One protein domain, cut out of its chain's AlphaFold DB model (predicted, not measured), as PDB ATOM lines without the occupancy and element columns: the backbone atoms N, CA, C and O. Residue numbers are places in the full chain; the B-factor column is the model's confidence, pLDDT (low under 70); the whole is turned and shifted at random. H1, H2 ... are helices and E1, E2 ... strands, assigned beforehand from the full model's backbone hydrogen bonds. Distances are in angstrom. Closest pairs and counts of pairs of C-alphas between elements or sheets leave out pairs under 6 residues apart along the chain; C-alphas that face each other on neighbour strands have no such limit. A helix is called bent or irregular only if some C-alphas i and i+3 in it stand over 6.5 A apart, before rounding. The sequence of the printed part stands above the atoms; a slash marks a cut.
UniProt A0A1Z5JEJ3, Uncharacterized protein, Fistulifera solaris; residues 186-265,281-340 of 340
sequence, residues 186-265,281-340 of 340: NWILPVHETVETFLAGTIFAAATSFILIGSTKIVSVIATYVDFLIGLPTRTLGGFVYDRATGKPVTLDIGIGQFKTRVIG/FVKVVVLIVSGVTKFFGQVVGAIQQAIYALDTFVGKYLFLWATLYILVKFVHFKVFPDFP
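AT A GLANCE: This is residues 186 to 265 and 281 to 340 of the 340 residues of an uncharacterized protein of Fistulifera solaris (UniProt A0A1Z5JEJ3). A small two-strand hairpin, E1 and E2, sits beside one end of a long rod built of two helices. The long first arm of H1, H1a, and the even longer H2 run side by side in opposite ways; the second arm, H1b, turns off from H1a and packs on the first part of H2, with E1 next to it. The printed part has 140 residues with H1, E1, E2 and H2 in that order along the chain; the two strands are antiparallel in the order E1 - E2, and the class is mostly helix. The whole is extended, with a radius of gyration of the C-alphas of 24.4 A and spans of 79 by 29 by 24 A.

HOW THE PARTS SIT: Start at the hairpin of E1, residues 250 to 252, and E2, residues 262 to 264. They are antiparallel at 149 degrees between directions, and you will find N 264 and O 250 at 3.1 A and N 252 and O 262 at 3.3 A, within hydrogen-bond range. Move to H1, residues 195 to 245, which by its hydrogen bonds was assigned as one helix but is bent: C-alphas 229 and 232 are 6.7 A apart. Its arms H1a, residues 195 to 229, and H1b, residues 232 to 245, stand at a steep tilt of 47 degrees. The closest C-alphas of H1b and E1, those of Asp 243 and Val 250, are 5.6 A apart, while H1b and E2 are apart. H1b touches H2, residues 281 to 335, with the C-alphas of Arg 235 and Gly 297 closest at 4.3 A; they run opposite ways at a steep tilt of 38 degrees, and H2 touches H1b with residues 283 to 301 alone. H1a touches H2 too, closest at the C-alphas of Thr 216 and Asp 311, 5.4 A, opposite ways at a shallow tilt of 22 degrees. Every O i to N i+4 pair is within hydrogen-bond range in H1a and H1b, and 49 of 51 in H2.

IN THESE COORDINATES: Find C-alpha 250, where E1 begins, at (53.120, -6.543, 30.321). Then find C-alpha 195 at (38.074, 56.406, 30.125); from there H1a runs 51.1 A to C-alpha 229, and H1b covers 19.6 A. H2 runs 76.5 A to C-alpha 335 at (48.995, 57.591, 21.711). It has a kink of 35 degrees near residue 314, and is neither bent nor irregular, but only just: C-alphas 315 and 318 are 6.4 A apart.

THE WHOLE: The two C-alphas farthest apart, those of Phe 281 and Asp 338, are 80.0 A apart. Residues 266 to 280 are not printed, and C-alphas 265 and 281 stand 27.4 A apart across this cut. Of the links printed whole, H1 to E1 is tight and E1 to E2 is short. The mean pLDDT of the printed part is 80.9; look for values under 70 at residues 189 to 190, 250 to 265 and 337 to 340.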
ATOM      1  N   ASN A 186      32.372  45.326  21.493       72.94
ATOM      2  CA  ASN A 186      33.157  46.516  21.148       72.94
ATOM      3  C   ASN A 186      33.910  47.126  22.339       72.94
ATOM      4  O   ASN A 186      34.841  47.883  22.131       72.94
ATOM      5  N   TRP A 187      33.564  46.804  23.585       71.25
ATOM      6  CA  TRP A 187      34.298  47.277  24.766       71.25
ATOM      7  C   TRP A 187      35.610  46.509  25.029       71.25
ATOM      8  O   TRP A 187      36.502  47.039  25.696       71.25
ATOM      9  N   ILE A 188      35.748  45.285  24.499       70.81
ATOM     10  CA  ILE A 188      36.977  44.473  24.586       70.81
ATOM     11  C   ILE A 188      38.031  44.985  23.595       70.81
ATOM     12  O   ILE A 188      39.198  45.138  23.950       70.81
ATOM     13  N   LEU A 189      37.619  45.311  22.368       68.62
ATOM     14  CA  LEU A 189      38.469  45.921  21.340       68.62
ATOM     15  C   LEU A 189      37.773  47.164  20.754       68.62
ATOM     16  O   LEU A 189      37.252  47.105  19.638       68.62
ATOM     17  N   PRO A 190      37.713  48.276  21.510       66.62
ATOM     18  CA  PRO A 190      37.091  49.502  21.037       66.62
ATOM     19  C   PRO A 190      37.978  50.192  20.006       66.62
ATOM     20  O   PRO A 190      39.175  50.358  20.222       66.62
ATOM     21  N   VAL A 191      37.368  50.646  18.908       70.62
ATOM     22  CA  VAL A 191      38.038  51.501  17.912       70.62
ATOM     23  C   VAL A 191      38.338  52.892  18.494       70.62
ATOM     24  O   VAL A 191      39.373  53.467  18.185       70.62
ATOM     25  N   HIS A 192      37.483  53.394  19.397       72.56
ATOM     26  CA  HIS A 192      37.691  54.648  20.130       72.56
ATOM     27  C   HIS A 192      37.674  54.371  21.635       72.56
ATOM     28  O   HIS A 192      36.690  53.853  22.167       72.56
ATOM     29  N   GLU A 193      38.764  54.691  22.328       74.75
ATOM     30  CA  GLU A 193      38.976  54.278  23.714       74.75
ATOM     31  C   GLU A 193      38.677  55.409  24.705       74.75
ATOM     32  O   GLU A 193      39.469  56.322  24.921       74.75
ATOM     33  N   THR A 194      37.504  55.336  25.330       83.25
ATOM     34  CA  THR A 194      37.082  56.250  26.399       83.25
ATOM     35  C   THR A 194      37.623  55.810  27.762       83.25
ATOM     36  O   THR A 194      37.911  54.633  27.981       83.25
ATOM     37  N   VAL A 195      37.675  56.728  28.736       84.00
ATOM     38  CA  VAL A 195      38.074  56.406  30.125       84.00
ATOM     39  C   VAL A 195      37.216  55.275  30.714       84.00
ATOM     40  O   VAL A 195      37.733  54.397  31.401       84.00
ATOM     41  N   GLU A 196      35.921  55.249  30.394       82.25
ATOM     42  CA  GLU A 196      34.979  54.216  30.843       82.25
ATOM     43  C   GLU A 196      35.285  52.840  30.232       82.25
ATOM     44  O   GLU A 196      35.314  51.839  30.949       82.25
ATOM     45  N   THR A 197      35.577  52.770  28.927       80.94
ATOM     46  CA  THR A 197      35.912  51.506  28.238       80.94
ATOM     47  C   THR A 197      37.327  51.012  28.554       80.94
ATOM     48  O   THR A 197      37.564  49.801  28.598       80.94
ATOM     49  N   PHE A 198      38.262  51.917  28.852       83.19
ATOM     50  CA  PHE A 198      39.569  51.578  29.414       83.19
ATOM     51  C   PHE A 198      39.432  50.972  30.821       83.19
ATOM     52  O   PHE A 198      39.963  49.888  31.086       83.19
ATOM     53  N   LEU A 199      38.683  51.632  31.713       85.56
ATOM     54  CA  LEU A 199      38.480  51.182  33.091       85.56
ATOM     55  C   LEU A 199      37.727  49.846  33.140       85.56
ATOM     56  O   LEU A 199      38.189  48.913  33.796       85.56
ATOM     57  N   ALA A 200      36.622  49.718  32.397       83.31
ATOM     58  CA  ALA A 200      35.850  48.481  32.314       83.31
ATOM     59  C   ALA A 200      36.685  47.321  31.751       83.31
ATOM     60  O   ALA A 200      36.717  46.245  32.347       83.31
ATOM     61  N   GLY A 201      37.425  47.546  30.657       82.81
ATOM     62  CA  GLY A 201      38.312  46.536  30.075       82.81
ATOM     63  C   GLY A 201      39.421  46.090  31.036       82.81
ATOM     64  O   GLY A 201      39.714  44.898  31.118       82.81
ATOM     65  N   THR A 202      40.001  47.023  31.796       85.69
ATOM     66  CA  THR A 202      41.064  46.742  32.775       85.69
ATOM     67  C   THR A 202      40.538  45.959  33.980       85.69
ATOM     68  O   THR A 202      41.117  44.932  34.339       85.69
ATOM     69  N   ILE A 203      39.418  46.391  34.572       87.25
ATOM     70  CA  ILE A 203      38.773  45.694  35.697       87.25
ATOM     71  C   ILE A 203      38.338  44.290  35.269       87.25
ATOM     72  O   ILE A 203      38.614  43.327  35.980       87.25
ATOM     73  N   PHE A 204      37.731  44.149  34.087       85.88
ATOM     74  CA  PHE A 204      37.333  42.851  33.547       85.88
ATOM     75  C   PHE A 204      38.525  41.912  33.336       85.88
ATOM     76  O   PHE A 204      38.468  40.759  33.764       85.88
ATOM     77  N   ALA A 205      39.608  42.386  32.711       86.50
ATOM     78  CA  ALA A 205      40.799  41.573  32.480       86.50
ATOM     79  C   ALA A 205      41.432  41.112  33.803       86.50
ATOM     80  O   ALA A 205      41.810  39.947  33.926       86.50
ATOM     81  N   ALA A 206      41.493  41.988  34.811       86.38
ATOM     82  CA  ALA A 206      41.994  41.649  36.141       86.38
ATOM     83  C   ALA A 206      41.082  40.649  36.879       86.38
ATOM     84  O   ALA A 206      41.562  39.615  37.346       86.38
ATOM     85  N   ALA A 207      39.773  40.915  36.941       85.69
ATOM     86  CA  ALA A 207      38.793  40.074  37.631       85.69
ATOM     87  C   ALA A 207      38.688  38.678  37.000       85.69
ATOM     88  O   ALA A 207      38.832  37.673  37.695       85.69
ATOM     89  N   THR A 208      38.541  38.610  35.675       85.12
ATOM     90  CA  THR A 208      38.504  37.346  34.926       85.12
ATOM     91  C   THR A 208      39.797  36.554  35.114       85.12
ATOM     92  O   THR A 208      39.746  35.341  35.296       85.12
ATOM     93  N   SER A 209      40.961  37.219  35.156       87.19
ATOM     94  CA  SER A 209      42.231  36.536  35.438       87.19
ATOM     95  C   SER A 209      42.270  35.935  36.838       87.19
ATOM     96  O   SER A 209      42.645  34.775  36.990       87.19
ATOM     97  N   PHE A 210      41.862  36.692  37.858       85.81
ATOM     98  CA  PHE A 210      41.849  36.221  39.241       85.81
ATOM     99  C   PHE A 210      40.900  35.025  39.430       85.81
ATOM    100  O   PHE A 210      41.301  33.994  39.974       85.81
ATOM    101  N   ILE A 211      39.677  35.131  38.903       86.12
ATOM    102  CA  ILE A 211      38.638  34.095  39.004       86.12
ATOM    103  C   ILE A 211      39.044  32.823  38.243       86.12
ATOM    104  O   ILE A 211      38.895  31.715  38.769       86.12
ATOM    105  N   LEU A 212      39.612  32.947  37.036       83.81
ATOM    106  CA  LEU A 212      40.096  31.789  36.281       83.81
ATOM    107  C   LEU A 212      41.293  31.118  36.964       83.81
ATOM    108  O   LEU A 212      41.301  29.898  37.072       83.81
ATOM    109  N   ILE A 213      42.264  31.877  37.486       87.50
ATOM    110  CA  ILE A 213      43.421  31.305  38.201       87.50
ATOM    111  C   ILE A 213      42.978  30.547  39.465       87.50
ATOM    112  O   ILE A 213      43.489  29.457  39.727       87.50
ATOM    113  N   GLY A 214      42.025  31.086  40.234       81.06
ATOM    114  CA  GLY A 214      41.482  30.411  41.418       81.06
ATOM    115  C   GLY A 214      40.718  29.128  41.072       81.06
ATOM    116  O   GLY A 214      41.013  28.054  41.603       81.06
ATOM    117  N   SER A 215      39.776  29.213  40.130       81.31
ATOM    118  CA  SER A 215      38.925  28.079  39.745       81.31
ATOM    119  C   SER A 215      39.693  26.950  39.046       81.31
ATOM    120  O   SER A 215      39.496  25.782  39.395       81.31
ATOM    121  N   THR A 216      40.630  27.242  38.130       84.06
ATOM    122  CA  THR A 216      41.402  26.180  37.452       84.06
ATOM    123  C   THR A 216      42.292  25.401  38.409       84.06
ATOM    124  O   THR A 216      42.472  24.198  38.217       84.06
ATOM    125  N   LYS A 217      42.789  26.037  39.481       85.50
ATOM    126  CA  LYS A 217      43.544  25.338  40.527       85.50
ATOM    127  C   LYS A 217      42.692  24.281  41.218       85.50
ATOM    128  O   LYS A 217      43.112  23.125  41.271       85.50
ATOM    129  N   ILE A 218      41.488  24.637  41.663       83.00
ATOM    130  CA  ILE A 218      40.555  23.702  42.314       83.00
ATOM    131  C   ILE A 218      40.210  22.541  41.367       83.00
ATOM    132  O   ILE A 218      40.332  21.376  41.751       83.00
ATOM    133  N   VAL A 219      39.873  22.837  40.107       82.62
ATOM    134  CA  VAL A 219      39.566  21.813  39.092       82.62
ATOM    135  C   VAL A 219      40.764  20.889  38.836       82.62
ATOM    136  O   VAL A 219      40.585  19.674  38.752       82.62
ATOM    137  N   SER A 220      41.993  21.417  38.778       86.00
ATOM    138  CA  SER A 220      43.203  20.600  38.591       86.00
ATOM    139  C   SER A 220      43.470  19.641  39.757       86.00
ATOM    140  O   SER A 220      43.876  18.497  39.535       86.00
ATOM    141  N   VAL A 221      43.183  20.068  40.992       84.75
ATOM    142  CA  VAL A 221      43.316  19.238  42.196       84.75
ATOM    143  C   VAL A 221      42.277  18.117  42.181       84.75
ATOM    144  O   VAL A 221      42.643  16.953  42.330       84.75
ATOM    145  N   ILE A 222      41.006  18.434  41.912       82.81
ATOM    146  CA  ILE A 222      39.927  17.437  41.806       82.81
ATOM    147  C   ILE A 222      40.230  16.423  40.693       82.81
ATOM    148  O   ILE A 222      40.171  15.218  40.931       82.81
ATOM    149  N   ALA A 223      40.634  16.881  39.504       85.06
ATOM    150  CA  ALA A 223      41.009  16.001  38.395       85.06
ATOM    151  C   ALA A 223      42.197  15.085  38.739       85.06
ATOM    152  O   ALA A 223      42.228  13.926  38.321       85.06
ATOM    153  N   THR A 224      43.150  15.574  39.538       85.88
ATOM    154  CA  THR A 224      44.281  14.773  40.028       85.88
ATOM    155  C   THR A 224      43.825  13.689  41.004       85.88
ATOM    156  O   THR A 224      44.276  12.554  40.879       85.88
ATOM    157  N   TYR A 225      42.891  13.985  41.916       84.38
ATOM    158  CA  TYR A 225      42.297  12.965  42.790       84.38
ATOM    159  C   TYR A 225      41.483  11.924  42.010       84.38
ATOM    160  O   TYR A 225      41.595  10.735  42.297       84.38
ATOM    161  N   VAL A 226      40.711  12.336  41.000       85.19
ATOM    162  CA  VAL A 226      39.936  11.412  40.150       85.19
ATOM    163  C   VAL A 226      40.852  10.488  39.336       85.19
ATOM    164  O   VAL A 226      40.612   9.281  39.295       85.19
ATOM    165  N   ASP A 227      41.930  11.004  38.732       85.50
ATOM    166  CA  ASP A 227      42.913  10.139  38.066       85.50
ATOM    167  C   ASP A 227      43.629   9.229  39.073       85.50
ATOM    168  O   ASP A 227      43.723   8.030  38.838       85.50
ATOM    169  N   PHE A 228      44.054   9.737  40.232       86.50
ATOM    170  CA  PHE A 228      44.744   8.923  41.235       86.50
ATOM    171  C   PHE A 228      43.881   7.772  41.783       86.50
ATOM    172  O   PHE A 228      44.370   6.651  41.914       86.50
ATOM    173  N   LEU A 229      42.601   8.030  42.079       87.44
ATOM    174  CA  LEU A 229      41.689   7.048  42.677       87.44
ATOM    175  C   LEU A 229      41.031   6.114  41.651       87.44
ATOM    176  O   LEU A 229      40.738   4.967  41.981       87.44
ATOM    177  N   ILE A 230      40.781   6.580  40.422       87.62
ATOM    178  CA  ILE A 230      40.016   5.832  39.408       87.62
ATOM    179  C   ILE A 230      40.849   5.591  38.145       87.62
ATOM    180  O   ILE A 230      40.976   4.446  37.701       87.62
ATOM    181  N   GLY A 231      41.440   6.635  37.561       84.94
ATOM    182  CA  GLY A 231      42.183   6.549  36.294       84.94
ATOM    183  C   GLY A 231      43.414   5.637  36.354       84.94
ATOM    184  O   GLY A 231      43.615   4.786  35.484       84.94
ATOM    185  N   LEU A 232      44.215   5.747  37.411       86.62
ATOM    186  CA  LEU A 232      45.457   5.006  37.591       86.62
ATOM    187  C   LEU A 232      45.204   3.521  37.928       86.62
ATOM    188  O   LEU A 232      45.805   2.674  37.256       86.62
ATOM    189  N   PRO A 233      44.286   3.143  38.845       87.25
ATOM    190  CA  PRO A 233      43.912   1.741  39.037       87.25
ATOM    191  C   PRO A 233      43.268   1.112  37.796       87.25
ATOM    192  O   PRO A 233      43.660   0.014  37.402       87.25
ATOM    193  N   THR A 234      42.339   1.800  37.117       86.38
ATOM    194  CA  THR A 234      41.693   1.246  35.906       86.38
ATOM    195  C   THR A 234      42.687   1.056  34.759       86.38
ATOM    196  O   THR A 234      42.674   0.013  34.102       86.38
ATOM    197  N   ARG A 235      43.622   1.992  34.561       84.31
ATOM    198  CA  ARG A 235      44.685   1.873  33.556       84.31
ATOM    199  C   ARG A 235      45.707   0.783  33.879       84.31
ATOM    200  O   ARG A 235      46.076   0.034  32.976       84.31
ATOM    201  N   THR A 236      46.154   0.661  35.131       83.88
ATOM    202  CA  THR A 236      47.163  -0.345  35.518       83.88
ATOM    203  C   THR A 236      46.580  -1.758  35.575       83.88
ATOM    204  O   THR A 236      47.141  -2.663  34.958       83.88
ATOM    205  N   LEU A 237      45.431  -1.957  36.228       86.62
ATOM    206  CA  LEU A 237      44.779  -3.268  36.342       86.62
ATOM    207  C   LEU A 237      44.140  -3.702  35.015       86.62
ATOM    208  O   LEU A 237      44.358  -4.830  34.571       86.62
ATOM    209  N   GLY A 238      43.419  -2.804  34.332       80.94
ATOM    210  CA  GLY A 238      42.873  -3.068  32.997       80.94
ATOM    211  C   GLY A 238      43.979  -3.336  31.974       80.94
ATOM    212  O   GLY A 238      43.886  -4.284  31.197       80.94
ATOM    213  N   GLY A 239      45.075  -2.570  32.039       80.88
ATOM    214  CA  GLY A 239      46.289  -2.794  31.252       80.88
ATOM    215  C   GLY A 239      46.900  -4.176  31.471       80.88
ATOM    216  O   GLY A 239      47.113  -4.904  30.503       80.88
ATOM    217  N   PHE A 240      47.115  -4.560  32.732       84.94
ATOM    218  CA  PHE A 240      47.690  -5.851  33.112       84.94
ATOM    219  C   PHE A 240      46.846  -7.042  32.635       84.94
ATOM    220  O   PHE A 240      47.378  -7.980  32.040       84.94
ATOM    221  N   VAL A 241      45.527  -7.004  32.862       84.44
ATOM    222  CA  VAL A 241      44.619  -8.092  32.460       84.44
ATOM    223  C   VAL A 241      44.525  -8.195  30.935       84.44
ATOM    224  O   VAL A 241      44.589  -9.303  30.402       84.44
ATOM    225  N   TYR A 242      44.447  -7.065  30.226       83.69
ATOM    226  CA  TYR A 242      44.376  -7.040  28.763       83.69
ATOM    227  C   TYR A 242      45.669  -7.548  28.099       83.69
ATOM    228  O   TYR A 242      45.620  -8.348  27.161       83.69
ATOM    229  N   ASP A 243      46.836  -7.124  28.592       81.44
ATOM    230  CA  ASP A 243      48.135  -7.545  28.051       81.44
ATOM    231  C   ASP A 243      48.360  -9.049  28.294       81.44
ATOM    232  O   ASP A 243      48.743  -9.774  27.371       81.44
ATOM    233  N   ARG A 244      47.991  -9.555  29.483       81.19
ATOM    234  CA  ARG A 244      48.007 -10.994  29.802       81.19
ATOM    235  C   ARG A 244      47.036 -11.797  28.928       81.19
ATOM    236  O   ARG A 244      47.394 -12.878  28.472       81.19
ATOM    237  N   ALA A 245      45.832 -11.281  28.669       80.12
ATOM    238  CA  ALA A 245      44.838 -11.935  27.812       80.12
ATOM    239  C   ALA A 245      45.239 -11.953  26.325       80.12
ATOM    240  O   ALA A 245      44.848 -12.865  25.599       80.12
ATOM    241  N   THR A 246      46.031 -10.974  25.874       77.69
ATOM    242  CA  THR A 246      46.535 -10.883  24.491       77.69
ATOM    243  C   THR A 246      47.927 -11.493  24.288       77.69
ATOM    244  O   THR A 246      48.450 -11.433  23.176       77.69
ATOM    245  N   GLY A 247      48.535 -12.081  25.327       73.69
ATOM    246  CA  GLY A 247      49.871 -12.688  25.252       73.69
ATOM    247  C   GLY A 247      50.998 -11.689  24.969       73.69
ATOM    248  O   GLY A 247      52.062 -12.072  24.485       73.69
ATOM    249  N   LYS A 248      50.767 -10.397  25.228       75.31
ATOM    250  CA  LYS A 248      51.755  -9.331  25.028       75.31
ATOM    251  C   LYS A 248      52.618  -9.173  26.289       75.31
ATOM    252  O   LYS A 248      52.132  -9.445  27.388       75.31
ATOM    253  N   PRO A 249      53.885  -8.727  26.168       71.38
ATOM    254  CA  PRO A 249      54.681  -8.371  27.340       71.38
ATOM    255  C   PRO A 249      53.955  -7.276  28.127       71.38
ATOM    256  O   PRO A 249      53.415  -6.342  27.534       71.38
ATOM    257  N   VAL A 250      53.924  -7.407  29.453       69.94
ATOM    258  CA  VAL A 250      53.120  -6.543  30.321       69.94
ATOM    259  C   VAL A 250      53.668  -5.118  30.279       69.94
ATOM    260  O   VAL A 250      54.806  -4.861  30.686       69.94
ATOM    261  N   THR A 251      52.842  -4.184  29.807       66.81
ATOM    262  CA  THR A 251      53.173  -2.758  29.770       66.81
ATOM    263  C   THR A 251      52.540  -2.030  30.950       66.81
ATOM    264  O   THR A 251      51.377  -1.630  30.923       66.81
ATOM    265  N   LEU A 252      53.321  -1.840  32.016       63.81
ATOM    266  CA  LEU A 252      52.898  -1.045  33.168       63.81
ATOM    267  C   LEU A 252      53.089   0.446  32.867       63.81
ATOM    268  O   LEU A 252      54.144   1.034  33.115       63.81
ATOM    269  N   ASP A 253      52.044   1.050  32.296       63.19
ATOM    270  CA  ASP A 253      51.941   2.493  32.067       63.19
ATOM    271  C   ASP A 253      51.565   3.234  33.359       63.19
ATOM    272  O   ASP A 253      50.422   3.634  33.592       63.19
ATOM    273  N   ILE A 254      52.560   3.396  34.231       63.28
ATOM    274  CA  ILE A 254      52.472   4.223  35.433       63.28
ATOM    275  C   ILE A 254      52.594   5.680  34.974       63.28
ATOM    276  O   ILE A 254      53.691   6.224  34.890       63.28
ATOM    277  N   GLY A 255      51.468   6.314  34.637       54.59
ATOM    278  CA  GLY A 255      51.419   7.656  34.034       54.59
ATOM    279  C   GLY A 255      51.853   8.833  34.908       54.59
ATOM    280  O   GLY A 255      51.370   9.941  34.697       54.59
ATOM    281  N   ILE A 256      52.732   8.610  35.880       53.56
ATOM    282  CA  ILE A 256      53.291   9.630  36.759       53.56
ATOM    283  C   ILE A 256      54.578  10.160  36.107       53.56
ATOM    284  O   ILE A 256      55.674   9.632  36.295       53.56
ATOM    285  N   GLY A 257      54.450  11.224  35.311       57.28
ATOM    286  CA  GLY A 257      55.586  11.993  34.793       57.28
ATOM    287  C   GLY A 257      56.559  11.203  33.903       57.28
ATOM    288  O   GLY A 257      56.167  10.595  32.909       57.28
ATOM    289  N   GLN A 258      57.858  11.267  34.217       47.12
ATOM    290  CA  GLN A 258      58.927  10.685  33.388       47.12
ATOM    291  C   GLN A 258      59.013   9.148  33.447       47.12
ATOM    292  O   GLN A 258      59.756   8.558  32.664       47.12
ATOM    293  N   PHE A 259      58.230   8.478  34.300       51.41
ATOM    294  CA  PHE A 259      58.206   7.016  34.433       51.41
ATOM    295  C   PHE A 259      57.389   6.315  33.329       51.41
ATOM    296  O   PHE A 259      56.612   5.400  33.599       51.41
ATOM    297  N   LYS A 260      57.584   6.723  32.068       54.75
ATOM    298  CA  LYS A 260      56.923   6.119  30.903       54.75
ATOM    299  C   LYS A 260      57.152   4.606  30.851       54.75
ATOM    300  O   LYS A 260      58.294   4.164  30.750       54.75
ATOM    301  N   THR A 261      56.045   3.858  30.853       58.62
ATOM    302  CA  THR A 261      55.920   2.463  30.397       58.62
ATOM    303  C   THR A 261      57.141   1.576  30.668       58.62
ATOM    304  O   THR A 261      57.936   1.313  29.760       58.62
ATOM    305  N   ARG A 262      57.277   1.043  31.889       59.41
ATOM    306  CA  ARG A 262      58.222  -0.065  32.098       59.41
ATOM    307  C   ARG A 262      57.632  -1.333  31.487       59.41
ATOM    308  O   ARG A 262      56.624  -1.853  31.966       59.41
ATOM    309  N   VAL A 263      58.270  -1.819  30.425       60.06
ATOM    310  CA  VAL A 263      58.020  -3.154  29.877       60.06
ATOM    311  C   VAL A 263      58.651  -4.150  30.841       60.06
ATOM    312  O   VAL A 263      59.872  -4.193  30.974       60.06
ATOM    313  N   ILE A 264      57.822  -4.915  31.548       61.94
ATOM    314  CA  ILE A 264      58.283  -5.961  32.462       61.94
ATOM    315  C   ILE A 264      58.014  -7.299  31.776       61.94
ATOM    316  O   ILE A 264      56.915  -7.850  31.819       61.94
ATOM    317  N   GLY A 265      59.036  -7.780  31.072       53.25
ATOM    318  CA  GLY A 265      59.042  -9.049  30.355       53.25
ATOM    319  C   GLY A 265      60.392  -9.280  29.666       53.25
ATOM    320  O   GLY A 265      61.082  -8.303  29.364       53.25
ATOM    321  N   PHE A 281      34.138 -18.381  25.447       82.81
ATOM    322  CA  PHE A 281      33.342 -17.171  25.686       82.81
ATOM    323  C   PHE A 281      33.895 -16.318  26.844       82.81
ATOM    324  O   PHE A 281      34.016 -15.103  26.726       82.81
ATOM    325  N   VAL A 282      34.363 -16.969  27.916       84.06
ATOM    326  CA  VAL A 282      35.019 -16.329  29.069       84.06
ATOM    327  C   VAL A 282      36.243 -15.487  28.671       84.06
ATOM    328  O   VAL A 282      36.381 -14.365  29.151       84.06
ATOM    329  N   LYS A 283      37.115 -15.965  27.765       82.12
ATOM    330  CA  LYS A 283      38.268 -15.181  27.276       82.12
ATOM    331  C   LYS A 283      37.814 -13.947  26.494       82.12
ATOM    332  O   LYS A 283      38.409 -12.886  26.659       82.12
ATOM    333  N   VAL A 284      36.765 -14.071  25.675       85.38
ATOM    334  CA  VAL A 284      36.196 -12.948  24.908       85.38
ATOM    335  C   VAL A 284      35.641 -11.884  25.853       85.38
ATOM    336  O   VAL A 284      35.993 -10.715  25.727       85.38
ATOM    337  N   VAL A 285      34.846 -12.292  26.848       86.50
ATOM    338  CA  VAL A 285      34.290 -11.387  27.866       86.50
ATOM    339  C   VAL A 285      35.405 -10.684  28.646       86.50
ATOM    340  O   VAL A 285      35.384  -9.461  28.755       86.50
ATOM    341  N   VAL A 286      36.421 -11.413  29.122       87.06
ATOM    342  CA  VAL A 286      37.563 -10.821  29.844       87.06
ATOM    343  C   VAL A 286      38.340  -9.831  28.969       87.06
ATOM    344  O   VAL A 286      38.725  -8.767  29.458       87.06
ATOM    345  N   LEU A 287      38.548 -10.127  27.682       87.44
ATOM    346  CA  LEU A 287      39.256  -9.239  26.754       87.44
ATOM    347  C   LEU A 287      38.455  -7.956  26.472       87.44
ATOM    348  O   LEU A 287      39.032  -6.870  26.488       87.44
ATOM    349  N   ILE A 288      37.134  -8.060  26.287       87.31
ATOM    350  CA  ILE A 288      36.248  -6.897  26.111       87.31
ATOM    351  C   ILE A 288      36.235  -6.037  27.381       87.31
ATOM    352  O   ILE A 288      36.508  -4.842  27.301       87.31
ATOM    353  N   VAL A 289      35.977  -6.632  28.552       90.31
ATOM    354  CA  VAL A 289      35.901  -5.896  29.827       90.31
ATOM    355  C   VAL A 289      37.234  -5.210  30.138       90.31
ATOM    356  O   VAL A 289      37.258  -3.998  30.332       90.31
ATOM    357  N   SER A 290      38.356  -5.940  30.104       85.62
ATOM    358  CA  SER A 290      39.682  -5.355  30.366       85.62
ATOM    359  C   SER A 290      40.091  -4.305  29.330       85.62
ATOM    360  O   SER A 290      40.692  -3.297  29.699       85.62
ATOM    361  N   GLY A 291      39.716  -4.483  28.058       85.75
ATOM    362  CA  GLY A 291      39.926  -3.496  27.000       85.75
ATOM    363  C   GLY A 291      39.162  -2.194  27.252       85.75
ATOM    364  O   GLY A 291      39.750  -1.117  27.154       85.75
ATOM    365  N   VAL A 292      37.889  -2.282  27.653       89.25
ATOM    366  CA  VAL A 292      37.069  -1.116  28.027       89.25
ATOM    367  C   VAL A 292      37.633  -0.425  29.272       89.25
ATOM    368  O   VAL A 292      37.790   0.794  29.264       89.25
ATOM    369  N   THR A 293      38.016  -1.172  30.313       87.88
ATOM    370  CA  THR A 293      38.634  -0.600  31.524       87.88
ATOM    371  C   THR A 293      39.970   0.091  31.217       87.88
ATOM    372  O   THR A 293      40.213   1.194  31.705       87.88
ATOM    373  N   LYS A 294      40.813  -0.507  30.360       86.25
ATOM    374  CA  LYS A 294      42.080   0.086  29.898       86.25
ATOM    375  C   LYS A 294      41.841   1.378  29.110       86.25
ATOM    376  O   LYS A 294      42.509   2.376  29.372       86.25
ATOM    377  N   PHE A 295      40.882   1.370  28.181       87.62
ATOM    378  CA  PHE A 295      40.512   2.545  27.389       87.62
ATOM    379  C   PHE A 295      39.974   3.676  28.274       87.62
ATOM    380  O   PHE A 295      40.426   4.812  28.153       87.62
ATOM    381  N   PHE A 296      39.086   3.369  29.223       88.81
ATOM    382  CA  PHE A 296      38.561   4.348  30.176       88.81
ATOM    383  C   PHE A 296      39.682   5.000  31.001       88.81
ATOM    384  O   PHE A 296      39.773   6.225  31.044       88.81
ATOM    385  N   GLY A 297      40.598   4.207  31.570       85.06
ATOM    386  CA  GLY A 297      41.749   4.734  32.314       85.06
ATOM    387  C   GLY A 297      42.703   5.587  31.462       85.06
ATOM    388  O   GLY A 297      43.290   6.546  31.960       85.06
ATOM    389  N   GLN A 298      42.834   5.294  30.162       85.94
ATOM    390  CA  GLN A 298      43.576   6.144  29.221       85.94
ATOM    391  C   GLN A 298      42.854   7.468  28.925       85.94
ATOM    392  O   GLN A 298      43.507   8.510  28.880       85.94
ATOM    393  N   VAL A 299      41.527   7.452  28.765       88.06
ATOM    394  CA  VAL A 299      40.716   8.665  28.563       88.06
ATOM    395  C   VAL A 299      40.767   9.571  29.799       88.06
ATOM    396  O   VAL A 299      41.018  10.766  29.654       88.06
ATOM    397  N   VAL A 300      40.621   9.020  31.010       88.12
ATOM    398  CA  VAL A 300      40.736   9.782  32.270       88.12
ATOM    399  C   VAL A 300      42.119  10.432  32.399       88.12
ATOM    400  O   VAL A 300      42.201  11.639  32.632       88.12
ATOM    401  N   GLY A 301      43.199   9.685  32.146       84.12
ATOM    402  CA  GLY A 301      44.559  10.234  32.168       84.12
ATOM    403  C   GLY A 301      44.808  11.314  31.103       84.12
ATOM    404  O   GLY A 301      45.510  12.291  31.360       84.12
ATOM    405  N   ALA A 302      44.203  11.195  29.916       86.62
ATOM    406  CA  ALA A 302      44.277  12.227  28.880       86.62
ATOM    407  C   ALA A 302      43.526  13.512  29.281       86.62
ATOM    408  O   ALA A 302      44.036  14.613  29.070       86.62
ATOM    409  N   ILE A 303      42.354  13.381  29.914       87.25
ATOM    410  CA  ILE A 303      41.582  14.508  30.462       87.25
ATOM    411  C   ILE A 303      42.373  15.202  31.580       87.25
ATOM    412  O   ILE A 303      42.502  16.425  31.562       87.25
ATOM    413  N   GLN A 304      42.967  14.446  32.507       88.44
ATOM    414  CA  GLN A 304      43.817  14.993  33.569       88.44
ATOM    415  C   GLN A 304      45.004  15.785  32.991       88.44
ATOM    416  O   GLN A 304      45.261  16.908  33.424       88.44
ATOM    417  N   GLN A 305      45.688  15.256  31.969       87.50
ATOM    418  CA  GLN A 305      46.773  15.972  31.286       87.50
ATOM    419  C   GLN A 305      46.293  17.253  30.593       87.50
ATOM    420  O   GLN A 305      46.990  18.268  30.653       87.50
ATOM    421  N   ALA A 306      45.108  17.242  29.975       87.88
ATOM    422  CA  ALA A 306      44.512  18.432  29.371       87.88
ATOM    423  C   ALA A 306      44.168  19.499  30.428       87.88
ATOM    424  O   ALA A 306      44.506  20.668  30.245       87.88
ATOM    425  N   ILE A 307      43.579  19.101  31.561       88.88
ATOM    426  CA  ILE A 307      43.263  19.997  32.685       88.88
ATOM    427  C   ILE A 307      44.545  20.570  33.306       88.88
ATOM    428  O   ILE A 307      44.616  21.769  33.556       88.88
ATOM    429  N   TYR A 308      45.587  19.757  33.502       87.25
ATOM    430  CA  TYR A 308      46.874  20.223  34.029       87.25
ATOM    431  C   TYR A 308      47.596  21.178  33.064       87.25
ATOM    432  O   TYR A 308      48.201  22.169  33.485       87.25
ATOM    433  N   ALA A 309      47.512  20.916  31.756       88.50
ATOM    434  CA  ALA A 309      48.012  21.828  30.732       88.50
ATOM    435  C   ALA A 309      47.233  23.153  30.725       88.50
ATOM    436  O   ALA A 309      47.852  24.207  30.578       88.50
ATOM    437  N   LEU A 310      45.913  23.113  30.935       87.50
ATOM    438  CA  LEU A 310      45.053  24.293  31.034       87.50
ATOM    439  C   LEU A 310      45.348  25.106  32.302       87.50
ATOM    440  O   LEU A 310      45.550  26.309  32.198       87.50
ATOM    441  N   ASP A 311      45.473  24.476  33.472       88.44
ATOM    442  CA  ASP A 311      45.887  25.137  34.720       88.44
ATOM    443  C   ASP A 311      47.288  25.764  34.601       88.44
ATOM    444  O   ASP A 311      47.497  26.925  34.956       88.44
ATOM    445  N   THR A 312      48.246  25.043  34.009       88.31
ATOM    446  CA  THR A 312      49.581  25.589  33.713       88.31
ATOM    447  C   THR A 312      49.502  26.760  32.730       88.31
ATOM    448  O   THR A 312      50.275  27.716  32.847       88.31
ATOM    449  N   PHE A 313      48.584  26.704  31.760       89.31
ATOM    450  CA  PHE A 313      48.395  27.761  30.775       89.31
ATOM    451  C   PHE A 313      47.775  29.015  31.399       89.31
ATOM    452  O   PHE A 313      48.303  30.111  31.211       89.31
ATOM    453  N   VAL A 314      46.712  28.855  32.187       88.25
ATOM    454  CA  VAL A 314      46.026  29.944  32.888       88.25
ATOM    455  C   VAL A 314      46.951  30.578  33.929       88.25
ATOM    456  O   VAL A 314      47.137  31.792  33.923       88.25
ATOM    457  N   GLY A 315      47.650  29.779  34.737       84.12
ATOM    458  CA  GLY A 315      48.569  30.297  35.751       84.12
ATOM    459  C   GLY A 315      49.779  31.070  35.203       84.12
ATOM    460  O   GLY A 315      50.308  31.925  35.909       84.12
ATOM    461  N   LYS A 316      50.241  30.794  33.971       87.62
ATOM    462  CA  LYS A 316      51.443  31.436  33.392       87.62
ATOM    463  C   LYS A 316      51.151  32.407  32.256       87.62
ATOM    464  O   LYS A 316      51.659  33.524  32.266       87.62
ATOM    465  N   TYR A 317      50.381  31.988  31.256       89.19
ATOM    466  CA  TYR A 317      50.152  32.798  30.062       89.19
ATOM    467  C   TYR A 317      48.967  33.740  30.220       89.19
ATOM    468  O   TYR A 317      49.046  34.844  29.700       89.19
ATOM    469  N   LEU A 318      47.897  33.370  30.934       88.25
ATOM    470  CA  LEU A 318      46.723  34.247  31.033       88.25
ATOM    471  C   LEU A 318      47.050  35.555  31.774       88.25
ATOM    472  O   LEU A 318      46.660  36.620  31.308       88.25
ATOM    473  N   PHE A 319      47.880  35.507  32.823       86.88
ATOM    474  CA  PHE A 319      48.412  36.715  33.469       86.88
ATOM    475  C   PHE A 319      49.278  37.574  32.524       86.88
ATOM    476  O   PHE A 319      49.144  38.800  32.506       86.88
ATOM    477  N   LEU A 320      50.134  36.951  31.702       90.00
ATOM    478  CA  LEU A 320      50.924  37.660  30.686       90.00
ATOM    479  C   LEU A 320      50.034  38.301  29.613       90.00
ATOM    480  O   LEU A 320      50.259  39.453  29.260       90.00
ATOM    481  N   TRP A 321      49.008  37.594  29.132       90.00
ATOM    482  CA  TRP A 321      48.041  38.114  28.163       90.00
ATOM    483  C   TRP A 321      47.203  39.254  28.738       90.00
ATOM    484  O   TRP A 321      47.028  40.259  28.057       90.00
ATOM    485  N   ALA A 322      46.746  39.155  29.989       89.69
ATOM    486  CA  ALA A 322      46.032  40.233  30.668       89.69
ATOM    487  C   ALA A 322      46.926  41.469  30.866       89.69
ATOM    488  O   ALA A 322      46.507  42.586  30.569       89.69
ATOM    489  N   THR A 323      48.181  41.274  31.283       90.06
ATOM    490  CA  THR A 323      49.162  42.365  31.426       90.06
ATOM    491  C   THR A 323      49.461  43.023  30.078       90.06
ATOM    492  O   THR A 323      49.453  44.247  29.975       90.06
ATOM    493  N   LEU A 324      49.673  42.225  29.025       93.19
ATOM    494  CA  LEU A 324      49.897  42.709  27.662       93.19
ATOM    495  C   LEU A 324      48.678  43.468  27.126       93.19
ATOM    496  O   LEU A 324      48.842  44.525  26.532       93.19
ATOM    497  N   TYR A 325      47.466  42.969  27.366       90.00
ATOM    498  CA  TYR A 325      46.216  43.622  26.981       90.00
ATOM    499  C   TYR A 325      46.041  44.983  27.667       90.00
ATOM    500  O   TYR A 325      45.762  45.971  26.991       90.00
ATOM    501  N   ILE A 326      46.286  45.064  28.980       90.25
ATOM    502  CA  ILE A 326      46.253  46.331  29.730       90.25
ATOM    503  C   ILE A 326      47.325  47.298  29.207       90.25
ATOM    504  O   ILE A 326      47.046  48.482  29.040       90.25
ATOM    505  N   LEU A 327      48.531  46.810  28.893       91.56
ATOM    506  CA  LEU A 327      49.609  47.628  28.329       91.56
ATOM    507  C   LEU A 327      49.252  48.149  26.929       91.56
ATOM    508  O   LEU A 327      49.432  49.334  26.664       91.56
ATOM    509  N   VAL A 328      48.701  47.303  26.053       89.44
ATOM    510  CA  VAL A 328      48.239  47.694  24.710       89.44
ATOM    511  C   VAL A 328      47.120  48.731  24.799       89.44
ATOM    512  O   VAL A 328      47.228  49.761  24.138       89.44
ATOM    513  N   LYS A 329      46.111  48.530  25.659       84.56
ATOM    514  CA  LYS A 329      45.067  49.536  25.936       84.56
ATOM    515  C   LYS A 329      45.653  50.841  26.478       84.56
ATOM    516  O   LYS A 329      45.296  51.918  26.022       84.56
ATOM    517  N   PHE A 330      46.598  50.775  27.415       88.50
ATOM    518  CA  PHE A 330      47.235  51.972  27.968       88.50
ATOM    519  C   PHE A 330      48.013  52.757  26.903       88.50
ATOM    520  O   PHE A 330      47.919  53.980  26.855       88.50
ATOM    521  N   VAL A 331      48.755  52.066  26.030       89.50
ATOM    522  CA  VAL A 331      49.461  52.683  24.896       89.50
ATOM    523  C   VAL A 331      48.469  53.276  23.899       89.50
ATOM    524  O   VAL A 331      48.658  54.414  23.485       89.50
ATOM    525  N   HIS A 332      47.406  52.555  23.548       84.38
ATOM    526  CA  HIS A 332      46.386  53.025  22.613       84.38
ATOM    527  C   HIS A 332      45.689  54.295  23.135       84.38
ATOM    528  O   HIS A 332      45.757  55.333  22.476       84.38
ATOM    529  N   PHE A 333      45.189  54.274  24.375       83.94
ATOM    530  CA  PHE A 333      44.633  55.438  25.075       83.94
ATOM    531  C   PHE A 333      45.604  56.633  25.173       83.94
ATOM    532  O   PHE A 333      45.178  57.786  25.127       83.94
ATOM    533  N   LYS A 334      46.919  56.396  25.315       87.00
ATOM    534  CA  LYS A 334      47.920  57.477  25.414       87.00
ATOM    535  C   LYS A 334      48.405  58.037  24.079       87.00
ATOM    536  O   LYS A 334      48.805  59.199  24.052       87.00
ATOM    537  N   VAL A 335      48.441  57.223  23.027       86.62
ATOM    538  CA  VAL A 335      48.995  57.591  21.711       86.62
ATOM    539  C   VAL A 335      47.910  58.106  20.764       86.62
ATOM    540  O   VAL A 335      48.201  58.970  19.940       86.62
ATOM    541  N   PHE A 336      46.666  57.640  20.909       80.62
ATOM    542  CA  PHE A 336      45.538  58.009  20.050       80.62
ATOM    543  C   PHE A 336      44.362  58.612  20.851       80.62
ATOM    544  O   PHE A 336      43.267  58.055  20.829       80.62
ATOM    545  N   PRO A 337      44.555  59.746  21.559       65.94
ATOM    546  CA  PRO A 337      43.473  60.384  22.314       65.94
ATOM    547  C   PRO A 337      42.353  60.941  21.416       65.94
ATOM    548  O   PRO A 337      41.202  60.963  21.838       65.94
ATOM    549  N   ASP A 338      42.683  61.353  20.185       58.62
ATOM    550  CA  ASP A 338      41.807  62.124  19.290       58.62
ATOM    551  C   ASP A 338      41.741  61.526  17.864       58.62
ATOM    552  O   ASP A 338      41.934  62.233  16.873       58.62
ATOM    553  N   PHE A 339      41.507  60.212  17.728       47.50
ATOM    554  CA  PHE A 339      41.153  59.630  16.421       47.50
ATOM    555  C   PHE A 339      39.635  59.790  16.174       47.50
ATOM    556  O   PHE A 339      38.857  59.230  16.957       47.50
ATOM    557  N   PRO A 340      39.217  60.565  15.147       53.06
ATOM    558  CA  PRO A 340      37.818  60.939  14.908       53.06
ATOM    559  C   PRO A 340      36.953  59.801  14.350       53.06
ATOM    560  O   PRO A 340      37.511  58.904  13.677       53.06
TER     561      PRO A 340